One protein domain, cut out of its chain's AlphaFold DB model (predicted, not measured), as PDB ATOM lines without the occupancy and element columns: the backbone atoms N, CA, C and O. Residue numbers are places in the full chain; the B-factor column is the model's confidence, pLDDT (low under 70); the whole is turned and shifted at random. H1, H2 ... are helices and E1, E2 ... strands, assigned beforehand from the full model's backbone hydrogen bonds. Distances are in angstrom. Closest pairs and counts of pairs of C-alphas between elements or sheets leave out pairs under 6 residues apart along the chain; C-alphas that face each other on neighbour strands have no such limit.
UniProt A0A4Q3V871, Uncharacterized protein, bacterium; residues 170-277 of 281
ATOM      1  N   LEU A 170     -16.379  35.519  43.616       83.75
ATOM      2  CA  LEU A 170     -16.525  36.634  42.695       83.75
ATOM      3  C   LEU A 170     -17.572  37.613  43.235       83.75
ATOM      4  O   LEU A 170     -18.694  37.227  43.546       83.75
ATOM      5  N   ARG A 171     -17.212  38.886  43.351       84.56
ATOM      6  CA  ARG A 171     -18.074  39.978  43.797       84.56
ATOM      7  C   ARG A 171     -18.389  40.882  42.611       84.56
ATOM      8  O   ARG A 171     -17.476  41.421  41.995       84.56
ATOM      9  N   LEU A 172     -19.673  41.061  42.315       82.88
ATOM     10  CA  LEU A 172     -20.181  42.003  41.314       82.88
ATOM     11  C   LEU A 172     -20.684  43.261  42.026       82.88
ATOM     12  O   LEU A 172     -21.589  43.156  42.856       82.88
ATOM     13  N   GLY A 173     -20.118  44.428  41.730       73.31
ATOM     14  CA  GLY A 173     -20.527  45.708  42.315       73.31
ATOM     15  C   GLY A 173     -21.551  46.460  41.459       73.31
ATOM     16  O   GLY A 173     -21.570  46.347  40.236       73.31
ATOM     17  N   THR A 174     -22.408  47.253  42.108       63.91
ATOM     18  CA  THR A 174     -23.406  48.136  41.470       63.91
ATOM     19  C   THR A 174     -23.474  49.510  42.122       63.91
ATOM     20  O   THR A 174     -24.572  49.983  42.355       63.91
ATOM     21  N   GLY A 175     -22.349  50.139  42.473       55.44
ATOM     22  CA  GLY A 175     -22.325  51.476  43.104       55.44
ATOM     23  C   GLY A 175     -22.907  51.532  44.531       55.44
ATOM     24  O   GLY A 175     -22.220  51.967  45.444       55.44
ATOM     25  N   ASP A 176     -24.117  51.004  44.730       51.72
ATOM     26  CA  ASP A 176     -24.916  50.993  45.958       51.72
ATOM     27  C   ASP A 176     -25.021  49.599  46.608       51.72
ATOM     28  O   ASP A 176     -25.441  49.469  47.757       51.72
ATOM     29  N   SER A 177     -24.691  48.523  45.880       62.41
ATOM     30  CA  SER A 177     -24.726  47.154  46.420       62.41
ATOM     31  C   SER A 177     -23.765  46.216  45.696       62.41
ATOM     32  O   SER A 177     -23.475  46.415  44.513       62.41
ATOM     33  N   SER A 178     -23.308  45.163  46.371       72.12
ATOM     34  CA  SER A 178     -22.525  44.092  45.758       72.12
ATOM     35  C   SER A 178     -23.214  42.732  45.910       72.12
ATOM     36  O   SER A 178     -23.951  42.480  46.861       72.12
ATOM     37  N   THR A 179     -23.038  41.855  44.923       81.56
ATOM     38  CA  THR A 179     -23.528  40.470  44.949       81.56
ATOM     39  C   THR A 179     -22.342  39.521  44.940       81.56
ATOM     40  O   THR A 179     -21.430  39.682  44.133       81.56
ATOM     41  N   LEU A 180     -22.373  38.522  45.822       84.50
ATOM     42  CA  LEU A 180     -21.372  37.463  45.876       84.50
ATOM     43  C   LEU A 180     -21.830  36.255  45.059       84.50
ATOM     44  O   LEU A 180     -22.935  35.744  45.245       84.50
ATOM     45  N   ILE A 181     -20.956  35.795  44.174       83.81
ATOM     46  CA  ILE A 181     -21.085  34.567  43.401       83.81
ATOM     47  C   ILE A 181     -19.969  33.628  43.874       83.81
ATOM     48  O   ILE A 181     -18.787  33.910  43.646       83.81
ATOM     49  N   PRO A 182     -20.301  32.512  44.547       82.44
ATOM     50  CA  PRO A 182     -19.294  31.528  44.917       82.44
ATOM     51  C   PRO A 182     -18.718  30.905  43.643       82.44
ATOM     52  O   PRO A 182     -19.481  30.503  42.762       82.44
ATOM     53  N   ALA A 183     -17.388  30.820  43.557       81.25
ATOM     54  CA  ALA A 183     -16.671  30.186  42.446       81.25
ATOM     55  C   ALA A 183     -15.926  28.908  42.878       81.25
ATOM     56  O   ALA A 183     -15.584  28.076  42.040       81.25
ATOM     57  N   SER A 184     -15.722  28.706  44.183       81.44
ATOM     58  CA  SER A 184     -15.126  27.493  44.745       81.44
ATOM     59  C   SER A 184     -15.851  26.223  44.304       81.44
ATOM     60  O   SER A 184     -17.044  26.064  44.555       81.44
ATOM     61  N   GLY A 185     -15.111  25.296  43.689       78.69
ATOM     62  CA  GLY A 185     -15.629  23.999  43.241       78.69
ATOM     63  C   GLY A 185     -16.608  24.073  42.065       78.69
ATOM     64  O   GLY A 185     -17.268  23.077  41.773       78.69
ATOM     65  N   ARG A 186     -16.721  25.229  41.400       83.44
ATOM     66  CA  ARG A 186     -17.632  25.449  40.273       83.44
ATOM     67  C   ARG A 186     -16.865  25.644  38.974       83.44
ATOM     68  O   ARG A 186     -15.762  26.186  38.971       83.44
ATOM     69  N   SER A 187     -17.462  25.206  37.868       85.88
ATOM     70  CA  SER A 187     -16.876  25.401  36.540       85.88
ATOM     71  C   SER A 187     -17.046  26.843  36.054       85.88
ATOM     72  O   SER A 187     -17.921  27.575  36.530       85.88
ATOM     73  N   LEU A 188     -16.236  27.244  35.069       86.25
ATOM     74  CA  LEU A 188     -16.358  28.549  34.420       86.25
ATOM     75  C   LEU A 188     -17.763  28.751  33.834       86.25
ATOM     76  O   LEU A 188     -18.320  29.835  33.981       86.25
ATOM     77  N   GLU A 189     -18.377  27.718  33.239       86.75
ATOM     78  CA  GLU A 189     -19.732  27.841  32.686       86.75
ATOM     79  C   GLU A 189     -20.772  28.097  33.780       86.75
ATOM     80  O   GLU A 189     -21.704  28.874  33.580       86.75
ATOM     81  N   GLN A 190     -20.620  27.470  34.952       87.12
ATOM     82  CA  GLN A 190     -21.528  27.686  36.079       87.12
ATOM     83  C   GLN A 190     -21.414  29.107  36.635       87.12
ATOM     84  O   GLN A 190     -22.437  29.735  36.904       87.12
ATOM     85  N   VAL A 191     -20.187  29.611  36.796       86.44
ATOM     86  CA  VAL A 191     -19.941  30.982  37.268       86.44
ATOM     87  C   VAL A 191     -20.423  31.995  36.230       86.44
ATOM     88  O   VAL A 191     -21.155  32.918  36.578       86.44
ATOM     89  N   SER A 192     -20.093  31.792  34.953       88.69
ATOM     90  CA  SER A 192     -20.550  32.644  33.851       88.69
ATOM     91  C   SER A 192     -22.074  32.692  33.779       88.69
ATOM     92  O   SER A 192     -22.636  33.778  33.718       88.69
ATOM     93  N   LYS A 193     -22.766  31.553  33.890       90.06
ATOM     94  CA  LYS A 193     -24.233  31.518  33.883       90.06
ATOM     95  C   LYS A 193     -24.843  32.348  35.012       90.06
ATOM     96  O   LYS A 193     -25.843  33.025  34.789       90.06
ATOM     97  N   ASP A 194     -24.262  32.322  36.208       89.19
ATOM     98  CA  ASP A 194     -24.744  33.143  37.324       89.19
ATOM     99  C   ASP A 194     -24.485  34.633  37.108       89.19
ATOM    100  O   ASP A 194     -25.352  35.452  37.419       89.19
ATOM    101  N   VAL A 195     -23.331  34.979  36.531       88.88
ATOM    102  CA  VAL A 195     -23.026  36.352  36.113       88.88
ATOM    103  C   VAL A 195     -24.047  36.814  35.070       88.88
ATOM    104  O   VAL A 195     -24.688  37.838  35.271       88.88
ATOM    105  N   GLU A 196     -24.309  36.039  34.019       90.50
ATOM    106  CA  GLU A 196     -25.294  36.380  32.981       90.50
ATOM    107  C   GLU A 196     -26.732  36.468  33.533       90.50
ATOM    108  O   GLU A 196     -27.501  37.378  33.201       90.50
ATOM    109  N   ASN A 197     -27.101  35.579  34.460       88.75
ATOM    110  CA  ASN A 197     -28.378  35.644  35.179       88.75
ATOM    111  C   ASN A 197     -28.508  36.910  36.033       88.75
ATOM    112  O   ASN A 197     -29.617  37.367  36.314       88.75
ATOM    113  N   TRP A 198     -27.392  37.456  36.505       88.19
ATOM    114  CA  TRP A 198     -27.381  38.713  37.233       88.19
ATOM    115  C   TRP A 198     -27.420  39.907  36.274       88.19
ATOM    116  O   TRP A 198     -28.225  40.814  36.478       88.19
ATOM    117  N   PHE A 199     -26.640  39.874  35.190       85.62
ATOM    118  CA  PHE A 199     -26.603  40.918  34.159       85.62
ATOM    119  C   PHE A 199     -27.984  41.103  33.525       85.62
ATOM    120  O   PHE A 199     -28.469  42.226  33.440       85.62
ATOM    121  N   SER A 200     -28.685  40.016  33.196       83.75
ATOM    122  CA  SER A 200     -30.055  40.067  32.658       83.75
ATOM    123  C   SER A 200     -31.072  40.728  33.597       83.75
ATOM    124  O   SER A 200     -32.020  41.345  33.123       83.75
ATOM    125  N   LYS A 201     -30.874  40.657  34.922       81.50
ATOM    126  CA  LYS A 201     -31.721  41.356  35.910       81.50
ATOM    127  C   LYS A 201     -31.380  42.838  36.054       81.50
ATOM    128  O   LYS A 201     -32.193  43.593  36.581       81.50
ATOM    129  N   LYS A 202     -30.163  43.232  35.678       79.81
ATOM    130  CA  LYS A 202     -29.652  44.605  35.794       79.81
ATOM    131  C   LYS A 202     -29.742  45.382  34.488       79.81
ATOM    132  O   LYS A 202     -29.767  46.608  34.518       79.81
ATOM    133  N   ARG A 203     -29.788  44.683  33.357       77.88
ATOM    134  CA  ARG A 203     -29.856  45.281  32.032       77.88
ATOM    135  C   ARG A 203     -31.209  45.954  31.823       77.88
ATOM    136  O   ARG A 203     -32.255  45.323  31.943       77.88
ATOM    137  N   THR A 204     -31.150  47.212  31.407       78.81
ATOM    138  CA  THR A 204     -32.292  47.973  30.898       78.81
ATOM    139  C   THR A 204     -31.968  48.346  29.452       78.81
ATOM    140  O   THR A 204     -31.270  49.337  29.245       78.81
ATOM    141  N   PRO A 205     -32.380  47.535  28.458       79.12
ATOM    142  CA  PRO A 205     -32.028  47.775  27.064       79.12
ATOM    143  C   PRO A 205     -32.587  49.118  26.588       79.12
ATOM    144  O   PRO A 205     -33.793  49.358  26.681       79.12
ATOM    145  N   ALA A 206     -31.721  49.974  26.058       77.50
ATOM    146  CA  ALA A 206     -32.110  51.217  25.410       77.50
ATOM    147  C   ALA A 206     -32.157  51.024  23.889       77.50
ATOM    148  O   ALA A 206     -31.297  50.364  23.303       77.50
ATOM    149  N   ALA A 207     -33.157  51.615  23.233       78.50
ATOM    150  CA  ALA A 207     -33.140  51.732  21.781       78.50
ATOM    151  C   ALA A 207     -32.026  52.708  21.377       78.50
ATOM    152  O   ALA A 207     -31.935  53.806  21.928       78.50
ATOM    153  N   ARG A 208     -31.177  52.297  20.434       79.31
ATOM    154  CA  ARG A 208     -30.044  53.077  19.924       79.31
ATOM    155  C   ARG A 208     -30.092  53.114  18.403       79.31
ATOM    156  O   ARG A 208     -30.770  52.304  17.769       79.31
ATOM    157  N   GLU A 209     -29.390  54.075  17.818       82.31
ATOM    158  CA  GLU A 209     -29.172  54.080  16.376       82.31
ATOM    159  C   GLU A 209     -28.344  52.861  15.963       82.31
ATOM    160  O   GLU A 209     -27.365  52.503  16.620       82.31
ATOM    161  N   ARG A 210     -28.703  52.250  14.832       82.31
ATOM    162  CA  ARG A 210     -28.023  51.054  14.318       82.31
ATOM    163  C   ARG A 210     -26.521  51.271  14.099       82.31
ATOM    164  O   ARG A 210     -25.731  50.382  14.388       82.31
ATOM    165  N   SER A 211     -26.128  52.453  13.631       84.56
ATOM    166  CA  SER A 211     -24.725  52.854  13.458       84.56
ATOM    167  C   SER A 211     -23.939  52.798  14.774       84.56
ATOM    168  O   SER A 211     -22.798  52.343  14.793       84.56
ATOM    169  N   ALA A 212     -24.549  53.211  15.889       82.62
ATOM    170  CA  ALA A 212     -23.925  53.159  17.207       82.62
ATOM    171  C   ALA A 212     -23.746  51.714  17.699       82.62
ATOM    172  O   ALA A 212     -22.731  51.392  18.319       82.62
ATOM    173  N   ASP A 213     -24.700  50.833  17.395       85.75
ATOM    174  CA  ASP A 213     -24.600  49.409  17.721       85.75
ATOM    175  C   ASP A 213     -23.535  48.699  16.873       85.75
ATOM    176  O   ASP A 213     -22.759  47.910  17.409       85.75
ATOM    177  N   GLU A 214     -23.404  49.041  15.589       86.56
ATOM    178  CA  GLU A 214     -22.334  48.531  14.718       86.56
ATOM    179  C   GLU A 214     -20.937  48.968  15.201       86.56
ATOM    180  O   GLU A 214     -20.004  48.160  15.210       86.56
ATOM    181  N   LEU A 215     -20.794  50.211  15.678       86.69
ATOM    182  CA  LEU A 215     -19.557  50.689  16.310       86.69
ATOM    183  C   LEU A 215     -19.248  49.931  17.606       86.69
ATOM    184  O   LEU A 215     -18.113  49.486  17.793       86.69
ATOM    185  N   THR A 216     -20.266  49.720  18.445       86.25
ATOM    186  CA  THR A 216     -20.131  48.961  19.699       86.25
ATOM    187  C   THR A 216     -19.689  47.524  19.401       86.25
ATOM    188  O   THR A 216     -18.759  47.009  20.015       86.25
ATOM    189  N   MET A 217     -20.297  46.879  18.402       89.69
ATOM    190  CA  MET A 217     -19.931  45.533  17.960       89.69
ATOM    191  C   MET A 217     -18.483  45.465  17.464       89.69
ATOM    192  O   MET A 217     -17.748  44.533  17.792       89.69
ATOM    193  N   ALA A 218     -18.039  46.460  16.692       86.88
ATOM    194  CA  ALA A 218     -16.658  46.533  16.232       86.88
ATOM    195  C   ALA A 218     -15.670  46.699  17.401       86.88
ATOM    196  O   ALA A 218     -14.611  46.070  17.384       86.88
ATOM    197  N   ALA A 219     -16.014  47.499  18.415       86.88
ATOM    198  CA  ALA A 219     -15.223  47.642  19.637       86.88
ATOM    199  C   ALA A 219     -15.130  46.311  20.407       86.88
ATOM    200  O   ALA A 219     -14.029  45.845  20.705       86.88
ATOM    201  N   VAL A 220     -16.262  45.628  20.611       88.88
ATOM    202  CA  VAL A 220     -16.323  44.309  21.266       88.88
ATOM    203  C   VAL A 220     -15.455  43.279  20.540       88.88
ATOM    204  O   VAL A 220     -14.685  42.561  21.178       88.88
ATOM    205  N   ASN A 221     -15.499  43.249  19.206       88.00
ATOM    206  CA  ASN A 221     -14.688  42.337  18.393       88.00
ATOM    207  C   ASN A 221     -13.181  42.625  18.467       88.00
ATOM    208  O   ASN A 221     -12.372  41.707  18.332       88.00
ATOM    209  N   ARG A 222     -12.785  43.878  18.723       87.12
ATOM    210  CA  ARG A 222     -11.390  44.248  19.027       87.12
ATOM    211  C   ARG A 222     -10.998  43.964  20.483       87.12
ATOM    212  O   ARG A 222      -9.823  44.074  20.822       87.12
ATOM    213  N   GLY A 223     -11.950  43.570  21.330       80.69
ATOM    214  CA  GLY A 223     -11.751  43.378  22.766       80.69
ATOM    215  C   GLY A 223     -11.709  44.686  23.558       80.69
ATOM    216  O   GLY A 223     -11.210  44.704  24.680       80.69
ATOM    217  N   GLU A 224     -12.207  45.782  22.987       84.81
ATOM    218  CA  GLU A 224     -12.296  47.074  23.659       84.81
ATOM    219  C   GLU A 224     -13.524  47.090  24.576       84.81
ATOM    220  O   GLU A 224     -14.653  46.884  24.137       84.81
ATOM    221  N   THR A 225     -13.306  47.337  25.868       81.94
ATOM    222  CA  THR A 225     -14.385  47.429  26.869       81.94
ATOM    223  C   THR A 225     -14.823  48.865  27.149       81.94
ATOM    224  O   THR A 225     -15.848  49.073  27.788       81.94
ATOM    225  N   LYS A 226     -14.044  49.848  26.678       82.44
ATOM    226  CA  LYS A 226     -14.268  51.285  26.870       82.44
ATOM    227  C   LYS A 226     -15.002  51.860  25.662       82.44
ATOM    228  O   LYS A 226     -14.401  52.543  24.837       82.44
ATOM    229  N   ASP A 227     -16.287  51.547  25.553       86.12
ATOM    230  CA  ASP A 227     -17.162  52.034  24.486       86.12
ATOM    231  C   ASP A 227     -18.443  52.644  25.085       86.12
ATOM    232  O   ASP A 227     -18.953  52.108  26.069       86.12
ATOM    233  N   PRO A 228     -19.010  53.728  24.517       80.25
ATOM    234  CA  PRO A 228     -20.249  54.332  25.019       80.25
ATOM    235  C   PRO A 228     -21.460  53.382  25.057       80.25
ATOM    236  O   PRO A 228     -22.417  53.622  25.791       80.25
ATOM    237  N   GLY A 229     -21.453  52.318  24.252       83.12
ATOM    238  CA  GLY A 229     -22.462  51.260  24.258       83.12
ATOM    239  C   GLY A 229     -22.279  50.203  25.345       83.12
ATOM    240  O   GLY A 229     -23.129  49.319  25.474       83.12
ATOM    241  N   LEU A 230     -21.200  50.278  26.126       84.88
ATOM    242  CA  LEU A 230     -20.855  49.320  27.168       84.88
ATOM    243  C   LEU A 230     -20.794  50.020  28.528       84.88
ATOM    244  O   LEU A 230     -20.010  50.935  28.753       84.88
ATOM    245  N   ALA A 231     -21.607  49.556  29.470       85.50
ATOM    246  CA  ALA A 231     -21.467  49.917  30.870       85.50
ATOM    247  C   ALA A 231     -20.367  49.064  31.522       85.50
ATOM    248  O   ALA A 231     -20.330  47.843  31.355       85.50
ATOM    249  N   GLU A 232     -19.493  49.695  32.300       86.44
ATOM    250  CA  GLU A 232     -18.414  49.015  33.016       86.44
ATOM    251  C   GLU A 232     -18.901  48.536  34.390       86.44
ATOM    252  O   GLU A 232     -19.078  49.320  35.323       86.44
ATOM    253  N   ILE A 233     -19.119  47.228  34.534       86.44
ATOM    254  CA  ILE A 233     -19.536  46.636  35.808       86.44
ATOM    255  C   ILE A 233     -18.293  46.276  36.628       86.44
ATOM    256  O   ILE A 233     -17.498  45.450  36.172       86.44
ATOM    257  N   PRO A 234     -18.097  46.855  37.827       86.38
ATOM    258  CA  PRO A 234     -16.937  46.560  38.655       86.38
ATOM    259  C   PRO A 234     -17.027  45.141  39.227       86.38
ATOM    260  O   PRO A 234     -18.039  44.755  39.818       86.38
ATOM    261  N   VAL A 235     -15.949  44.368  39.090       87.25
ATOM    262  CA  VAL A 235     -15.848  42.988  39.580       87.25
ATOM    263  C   VAL A 235     -14.577  42.790  40.388       87.25
ATOM    264  O   VAL A 235     -13.520  43.331  40.064       87.25
ATOM    265  N   LEU A 236     -14.682  41.992  41.446       88.25
ATOM    266  CA  LEU A 236     -13.562  41.595  42.287       88.25
ATOM    267  C   LEU A 236     -13.572  40.077  42.474       88.25
ATOM    268  O   LEU A 236     -14.601  39.502  42.810       88.25
ATOM    269  N   ILE A 237     -12.438  39.414  42.256       86.94
ATOM    270  CA  ILE A 237     -12.269  37.982  42.535       86.94
ATOM    271  C   ILE A 237     -11.248  37.781  43.650       86.94
ATOM    272  O   ILE A 237     -10.094  38.188  43.519       86.94
ATOM    273  N   HIS A 238     -11.673  37.138  44.736       85.19
ATOM    274  CA  HIS A 238     -10.790  36.689  45.808       85.19
ATOM    275  C   HIS A 238     -10.253  35.307  45.458       85.19
ATOM    276  O   HIS A 238     -11.041  34.383  45.245       85.19
ATOM    277  N   GLN A 239      -8.930  35.172  45.374       78.69
ATOM    278  CA  GLN A 239      -8.283  33.929  44.938       78.69
ATOM    279  C   GLN A 239      -7.701  33.117  46.101       78.69
ATOM    280  O   GLN A 239      -7.609  31.895  45.993       78.69
ATOM    281  N   GLY A 240      -7.357  33.766  47.216       70.75
ATOM    282  CA  GLY A 240      -6.732  33.132  48.373       70.75
ATOM    283  C   GLY A 240      -7.148  33.755  49.706       70.75
ATOM    284  O   GLY A 240      -7.718  34.845  49.759       70.75
ATOM    285  N   ALA A 241      -6.879  33.029  50.794       67.81
ATOM    286  CA  ALA A 241      -7.198  33.441  52.166       67.81
ATOM    287  C   ALA A 241      -6.316  34.597  52.685       67.81
ATOM    288  O   ALA A 241      -6.527  35.106  53.780       67.81
ATOM    289  N   ASP A 242      -5.334  35.027  51.894       70.00
ATOM    290  CA  ASP A 242      -4.408  36.131  52.151       70.00
ATOM    291  C   ASP A 242      -4.991  37.513  51.799       70.00
ATOM    292  O   ASP A 242      -4.251  38.487  51.683       70.00
ATOM    293  N   ASN A 243      -6.314  37.611  51.611       69.31
ATOM    294  CA  ASN A 243      -6.998  38.789  51.066       69.31
ATOM    295  C   ASN A 243      -6.460  39.228  49.691       69.31
ATOM    296  O   ASN A 243      -6.672  40.371  49.282       69.31
ATOM    297  N   SER A 244      -5.796  38.336  48.947       78.44
ATOM    298  CA  SER A 244      -5.424  38.622  47.565       78.44
ATOM    299  C   SER A 244      -6.676  38.683  46.693       78.44
ATOM    300  O   SER A 244      -7.524  37.780  46.683       78.44
ATOM    301  N   TYR A 245      -6.804  39.778  45.948       83.44
ATOM    302  CA  TYR A 245      -7.895  39.964  45.007       83.44
ATOM    303  C   TYR A 245      -7.417  40.536  43.679       83.44
ATOM    304  O   TYR A 245      -6.427  41.266  43.602       83.44
ATOM    305  N   LYS A 246      -8.166  40.231  42.619       84.75
ATOM    306  CA  LYS A 246      -8.064  40.934  41.338       84.75
ATOM    307  C   LYS A 246      -9.341  41.729  41.119       84.75
ATOM    308  O   LYS A 246     -10.430  41.176  41.226       84.75
ATOM    309  N   ALA A 247      -9.189  43.008  40.810       86.31
ATOM    310  CA  ALA A 247     -10.280  43.903  40.453       86.31
ATOM    311  C   ALA A 247     -10.224  44.188  38.947       86.31
ATOM    312  O   ALA A 247      -9.146  44.483  38.424       86.31
ATOM    313  N   PHE A 248     -11.357  44.077  38.261       87.88
ATOM    314  CA  PHE A 248     -11.488  44.267  36.814       87.88
ATOM    315  C   PHE A 248     -12.924  44.655  36.448       87.88
ATOM    316  O   PHE A 248     -13.834  44.516  37.263       87.88
ATOM    317  N   TYR A 249     -13.134  45.133  35.225       87.75
ATOM    318  CA  TYR A 249     -14.460  45.482  34.722       87.75
ATOM    319  C   TYR A 249     -15.013  44.394  33.803       87.75
ATOM    320  O   TYR A 249     -14.276  43.802  33.016       87.75
ATOM    321  N   LEU A 250     -16.321  44.156  33.883       90.06
ATOM    322  CA  LEU A 250     -17.058  43.370  32.898       90.06
ATOM    323  C   LEU A 250     -17.955  44.287  32.057       90.06
ATOM    324  O   LEU A 250     -18.738  45.044  32.638       90.06
ATOM    325  N   PRO A 251     -17.894  44.207  30.716       90.88
ATOM    326  CA  PRO A 251     -18.737  45.021  29.849       90.88
ATOM    327  C   PRO A 251     -20.191  44.529  29.859       90.88
ATOM    328  O   PRO A 251     -20.477  43.369  29.560       90.88
ATOM    329  N   LEU A 252     -21.133  45.416  30.165       89.38
ATOM    330  CA  LEU A 252     -22.570  45.202  30.002       89.38
ATOM    331  C   LEU A 252     -23.060  46.021  28.810       89.38
ATOM    332  O   LEU A 252     -23.039  47.247  28.858       89.38
ATOM    333  N   TYR A 253     -23.540  45.361  27.760       90.12
ATOM    334  CA  TYR A 253     -24.108  46.067  26.621       90.12
ATOM    335  C   TYR A 253     -25.442  46.730  26.993       90.12
ATOM    336  O   TYR A 253     -26.318  46.130  27.624       90.12
ATOM    337  N   THR A 254     -25.573  48.006  26.633       87.12
ATOM    338  CA  THR A 254     -26.701  48.858  27.042       87.12
ATOM    339  C   THR A 254     -27.794  48.952  25.984       87.12
ATOM    340  O   THR A 254     -28.919  49.341  26.300       87.12
ATOM    341  N   GLY A 255     -27.499  48.581  24.736       84.19
ATOM    342  CA  GLY A 255     -28.466  48.643  23.646       84.19
ATOM    343  C   GLY A 255     -29.416  47.441  23.588       84.19
ATOM    344  O   GLY A 255     -29.435  46.566  24.464       84.19
ATOM    345  N   ALA A 256     -30.231  47.400  22.536       85.12
ATOM    346  CA  ALA A 256     -31.240  46.363  22.315       85.12
ATOM    347  C   ALA A 256     -30.823  45.294  21.286       85.12
ATOM    348  O   ALA A 256     -31.483  44.257  21.203       85.12
ATOM    349  N   ALA A 257     -29.740  45.511  20.531       88.25
ATOM    350  CA  ALA A 257     -29.291  44.592  19.492       88.25
ATOM    351  C   ALA A 257     -28.792  43.260  20.089       88.25
ATOM    352  O   ALA A 257     -27.908  43.209  20.946       88.25
ATOM    353  N   THR A 258     -29.422  42.155  19.689       88.81
ATOM    354  CA  THR A 258     -29.184  40.832  20.288       88.81
ATOM    355  C   THR A 258     -27.840  40.229  19.900       88.81
ATOM    356  O   THR A 258     -27.233  39.524  20.695       88.81
ATOM    357  N   ASP A 259     -27.390  40.487  18.680       91.44
ATOM    358  CA  ASP A 259     -26.087  40.084  18.151       91.44
ATOM    359  C   ASP A 259     -24.937  40.737  18.926       91.44
ATOM    360  O   ASP A 259     -24.044  40.038  19.405       91.44
ATOM    361  N   VAL A 260     -25.028  42.048  19.162       89.62
ATOM    362  CA  VAL A 260     -24.035  42.790  19.953       89.62
ATOM    363  C   VAL A 260     -23.994  42.295  21.398       89.62
ATOM    364  O   VAL A 260     -22.915  42.143  21.972       89.62
ATOM    365  N   GLU A 261     -25.149  41.970  21.989       91.44
ATOM    366  CA  GLU A 261     -25.192  41.353  23.320       91.44
ATOM    367  C   GLU A 261     -24.478  39.998  23.348       91.44
ATOM    368  O   GLU A 261     -23.729  39.729  24.285       91.44
ATOM    369  N   VAL A 262     -24.697  39.142  22.345       91.88
ATOM    370  CA  VAL A 262     -24.072  37.811  22.281       91.88
ATOM    371  C   VAL A 262     -22.550  37.930  22.218       91.88
ATOM    372  O   VAL A 262     -21.854  37.226  22.953       91.88
ATOM    373  N   ASP A 263     -22.022  38.837  21.398       91.94
ATOM    374  CA  ASP A 263     -20.576  39.061  21.324       91.94
ATOM    375  C   ASP A 263     -20.032  39.710  22.601       91.94
ATOM    376  O   ASP A 263     -18.964  39.329  23.090       91.94
ATOM    377  N   THR A 264     -20.803  40.601  23.226       91.06
ATOM    378  CA  THR A 264     -20.435  41.178  24.527       91.06
ATOM    379  C   THR A 264     -20.382  40.099  25.613       91.06
ATOM    380  O   THR A 264     -19.450  40.082  26.419       91.06
ATOM    381  N   ALA A 265     -21.319  39.147  25.619       91.94
ATOM    382  CA  ALA A 265     -21.317  38.009  26.539       91.94
ATOM    383  C   ALA A 265     -20.102  37.088  26.319       91.94
ATOM    384  O   ALA A 265     -19.498  36.613  27.284       91.94
ATOM    385  N   ARG A 266     -19.677  36.879  25.065       91.25
ATOM    386  CA  ARG A 266     -18.432  36.150  24.751       91.25
ATOM    387  C   ARG A 266     -17.199  36.881  25.279       91.25
ATOM    388  O   ARG A 266     -16.326  36.249  25.873       91.25
ATOM    389  N   LEU A 267     -17.140  38.204  25.115       91.06
ATOM    390  CA  LEU A 267     -16.062  39.022  25.670       91.06
ATOM    391  C   LEU A 267     -16.036  38.943  27.205       91.06
ATOM    392  O   LEU A 267     -14.970  38.736  27.786       91.06
ATOM    393  N   ARG A 268     -17.199  39.009  27.870       92.12
ATOM    394  CA  ARG A 268     -17.311  38.804  29.326       92.12
ATOM    395  C   ARG A 268     -16.781  37.443  29.763       92.12
ATOM    396  O   ARG A 268     -16.010  37.379  30.718       92.12
ATOM    397  N   LEU A 269     -17.164  36.368  29.071       90.88
ATOM    398  CA  LEU A 269     -16.679  35.016  29.360       90.88
ATOM    399  C   LEU A 269     -15.151  34.941  29.265       90.88
ATOM    400  O   LEU A 269     -14.514  34.369  30.148       90.88
ATOM    401  N   LYS A 270     -14.565  35.561  28.235       89.62
ATOM    402  CA  LYS A 270     -13.111  35.614  28.053       89.62
ATOM    403  C   LYS A 270     -12.413  36.320  29.219       89.62
ATOM    404  O   LYS A 270     -11.460  35.776  29.772       89.62
ATOM    405  N   ILE A 271     -12.922  37.484  29.631       90.31
ATOM    406  CA  ILE A 271     -12.383  38.253  30.765       90.31
ATOM    407  C   ILE A 271     -12.514  37.460  32.075       90.31
ATOM    408  O   ILE A 271     -11.568  37.390  32.858       90.31
ATOM    409  N   LEU A 272     -13.667  36.823  32.313       88.00
ATOM    410  CA  LEU A 272     -13.896  35.983  33.493       88.00
ATOM    411  C   LEU A 272     -12.921  34.807  33.560       88.00
ATOM    412  O   LEU A 272     -12.360  34.531  34.619       88.00
ATOM    413  N   ALA A 273     -12.708  34.124  32.442       87.25
ATOM    414  CA  ALA A 273     -11.803  32.990  32.369       87.25
ATOM    415  C   ALA A 273     -10.352  33.390  32.654       87.25
ATOM    416  O   ALA A 273      -9.692  32.751  33.473       87.25
ATOM    417  N   GLU A 274      -9.888  34.496  32.066       87.88
ATOM    418  CA  GLU A 274      -8.564  35.060  32.342       87.88
ATOM    419  C   GLU A 274      -8.415  35.430  33.826       87.88
ATOM    420  O   GLU A 274      -7.426  35.072  34.475       87.88
ATOM    421  N   ALA A 275      -9.433  36.071  34.407       85.12
ATOM    422  CA  ALA A 275      -9.447  36.416  35.824       85.12
ATOM    423  C   ALA A 275      -9.400  35.171  36.730       85.12
ATOM    424  O   ALA A 275      -8.718  35.190  37.759       85.12
ATOM    425  N   MET A 276     -10.073  34.087  36.336       82.31
ATOM    426  CA  MET A 276     -10.085  32.797  37.037       82.31
ATOM    427  C   MET A 276      -8.854  31.922  36.745       82.31
ATOM    428  O   MET A 276      -8.671  30.909  37.417       82.31
ATOM    429  N   GLY A 277      -7.999  32.294  35.787       82.69
ATOM    430  CA  GLY A 277      -6.855  31.482  35.362       82.69
ATOM    431  C   GLY A 277      -7.248  30.219  34.586       82.69
ATOM    432  O   GLY A 277      -6.485  29.255  34.563       82.69
TER     433      GLY A 277
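This is residues 170 to 277 of the 281 residues of an uncharacterized protein of bacterium (UniProt A0A4Q3V871). A strongly twisted sheet of four strands, built of a long hairpin, E3 and E4, with a short hairpin, E1 and E2, beside part of it, has the longest helix, H3, packed along E3 and E4. H1 packs on the sheet as well and crosses H3 steeply, while H2 packs on the first part of H3 at one end of the domain and only grazes the sheet. The printed part has 108 residues, with three named helices and four named strands in the order E1, E2, H1, H2, E3, E4, H3; the sheet, in the order E2, E1, E3, E4, is antiparallel throughout, and the class is mixed, helices and strands. The whole is compact, with a radius of gyration of the C-alphas of 14.1 A, and elongated, spanning 47 by 28 by 21 A.

In the sheet, E3 is residues 230 to 238, 24.7 A long, and E4 is residues 245 to 253, 25.3 A long. The shorter strands are E1, residues 170 to 173, beginning at C-alpha 170 at (-16.525, 36.634, 42.695), and E2, residues 178 to 182. H3, residues 258 to 276, is 26.6 A long and ends at C-alpha 276 at (-10.085, 32.797, 37.037). H1, residues 188 to 202, is 20.9 A long. H2, residues 210 to 222, is 18.6 A long and begins at C-alpha 210 at (-28.023, 51.054, 14.318).

In the hairpin of E3 and E4, N 233 and O 250 are 2.9 A apart, within hydrogen-bond range. E1 is antiparallel to E3, with N 171 and O 236 at 2.7 A. In the hairpin of E1 and E2, N 181 and O 170 are 2.7 A apart. H3 is on the sheet at a height of 8.3 A, over E3 and E4; it runs along the strands, at 1 degree to E4 on the local plane, and the closest C-alphas of E4 and H3, those of Leu 250 and Arg 268, are 5.8 A apart. H1 is on one face of the sheet, two layers, a helix over a sheet; its closest C-alpha to E2 is that of Val 191, 7.2 A from that of Ile 181. H1 touches residues 265 to 273 of H3 at a steep tilt of 49 degrees, opposite ways, closest at the C-alphas of Ser 192 and Leu 269, 6.4 A. H2 touches residues 260 to 267 of H3 at a shallow tilt of 25 degrees, the same way, closest at the C-alphas of Met 217 and Val 260, 5.3 A. H2 only grazes the sheet, with its residues 213 to 220, and H1 and H2 are apart. E2, H1, H2 and E3 make a split strand-helix-strand unit, two strands running the same way with helices between them in the chain and E1 between them in the sheet; its crossover is right-handed. Every O i to N i+4 pair is within hydrogen-bond range in H2 and H3, and 10 of 11 in H1.

The two C-alphas farthest apart, those of Glu 209 and Asp 242, are 47.1 A apart. The printed part has no cut and no long link. The model's mean pLDDT over the printed part is 83.9, and residues 174 to 177, 241 and 243 are under 70.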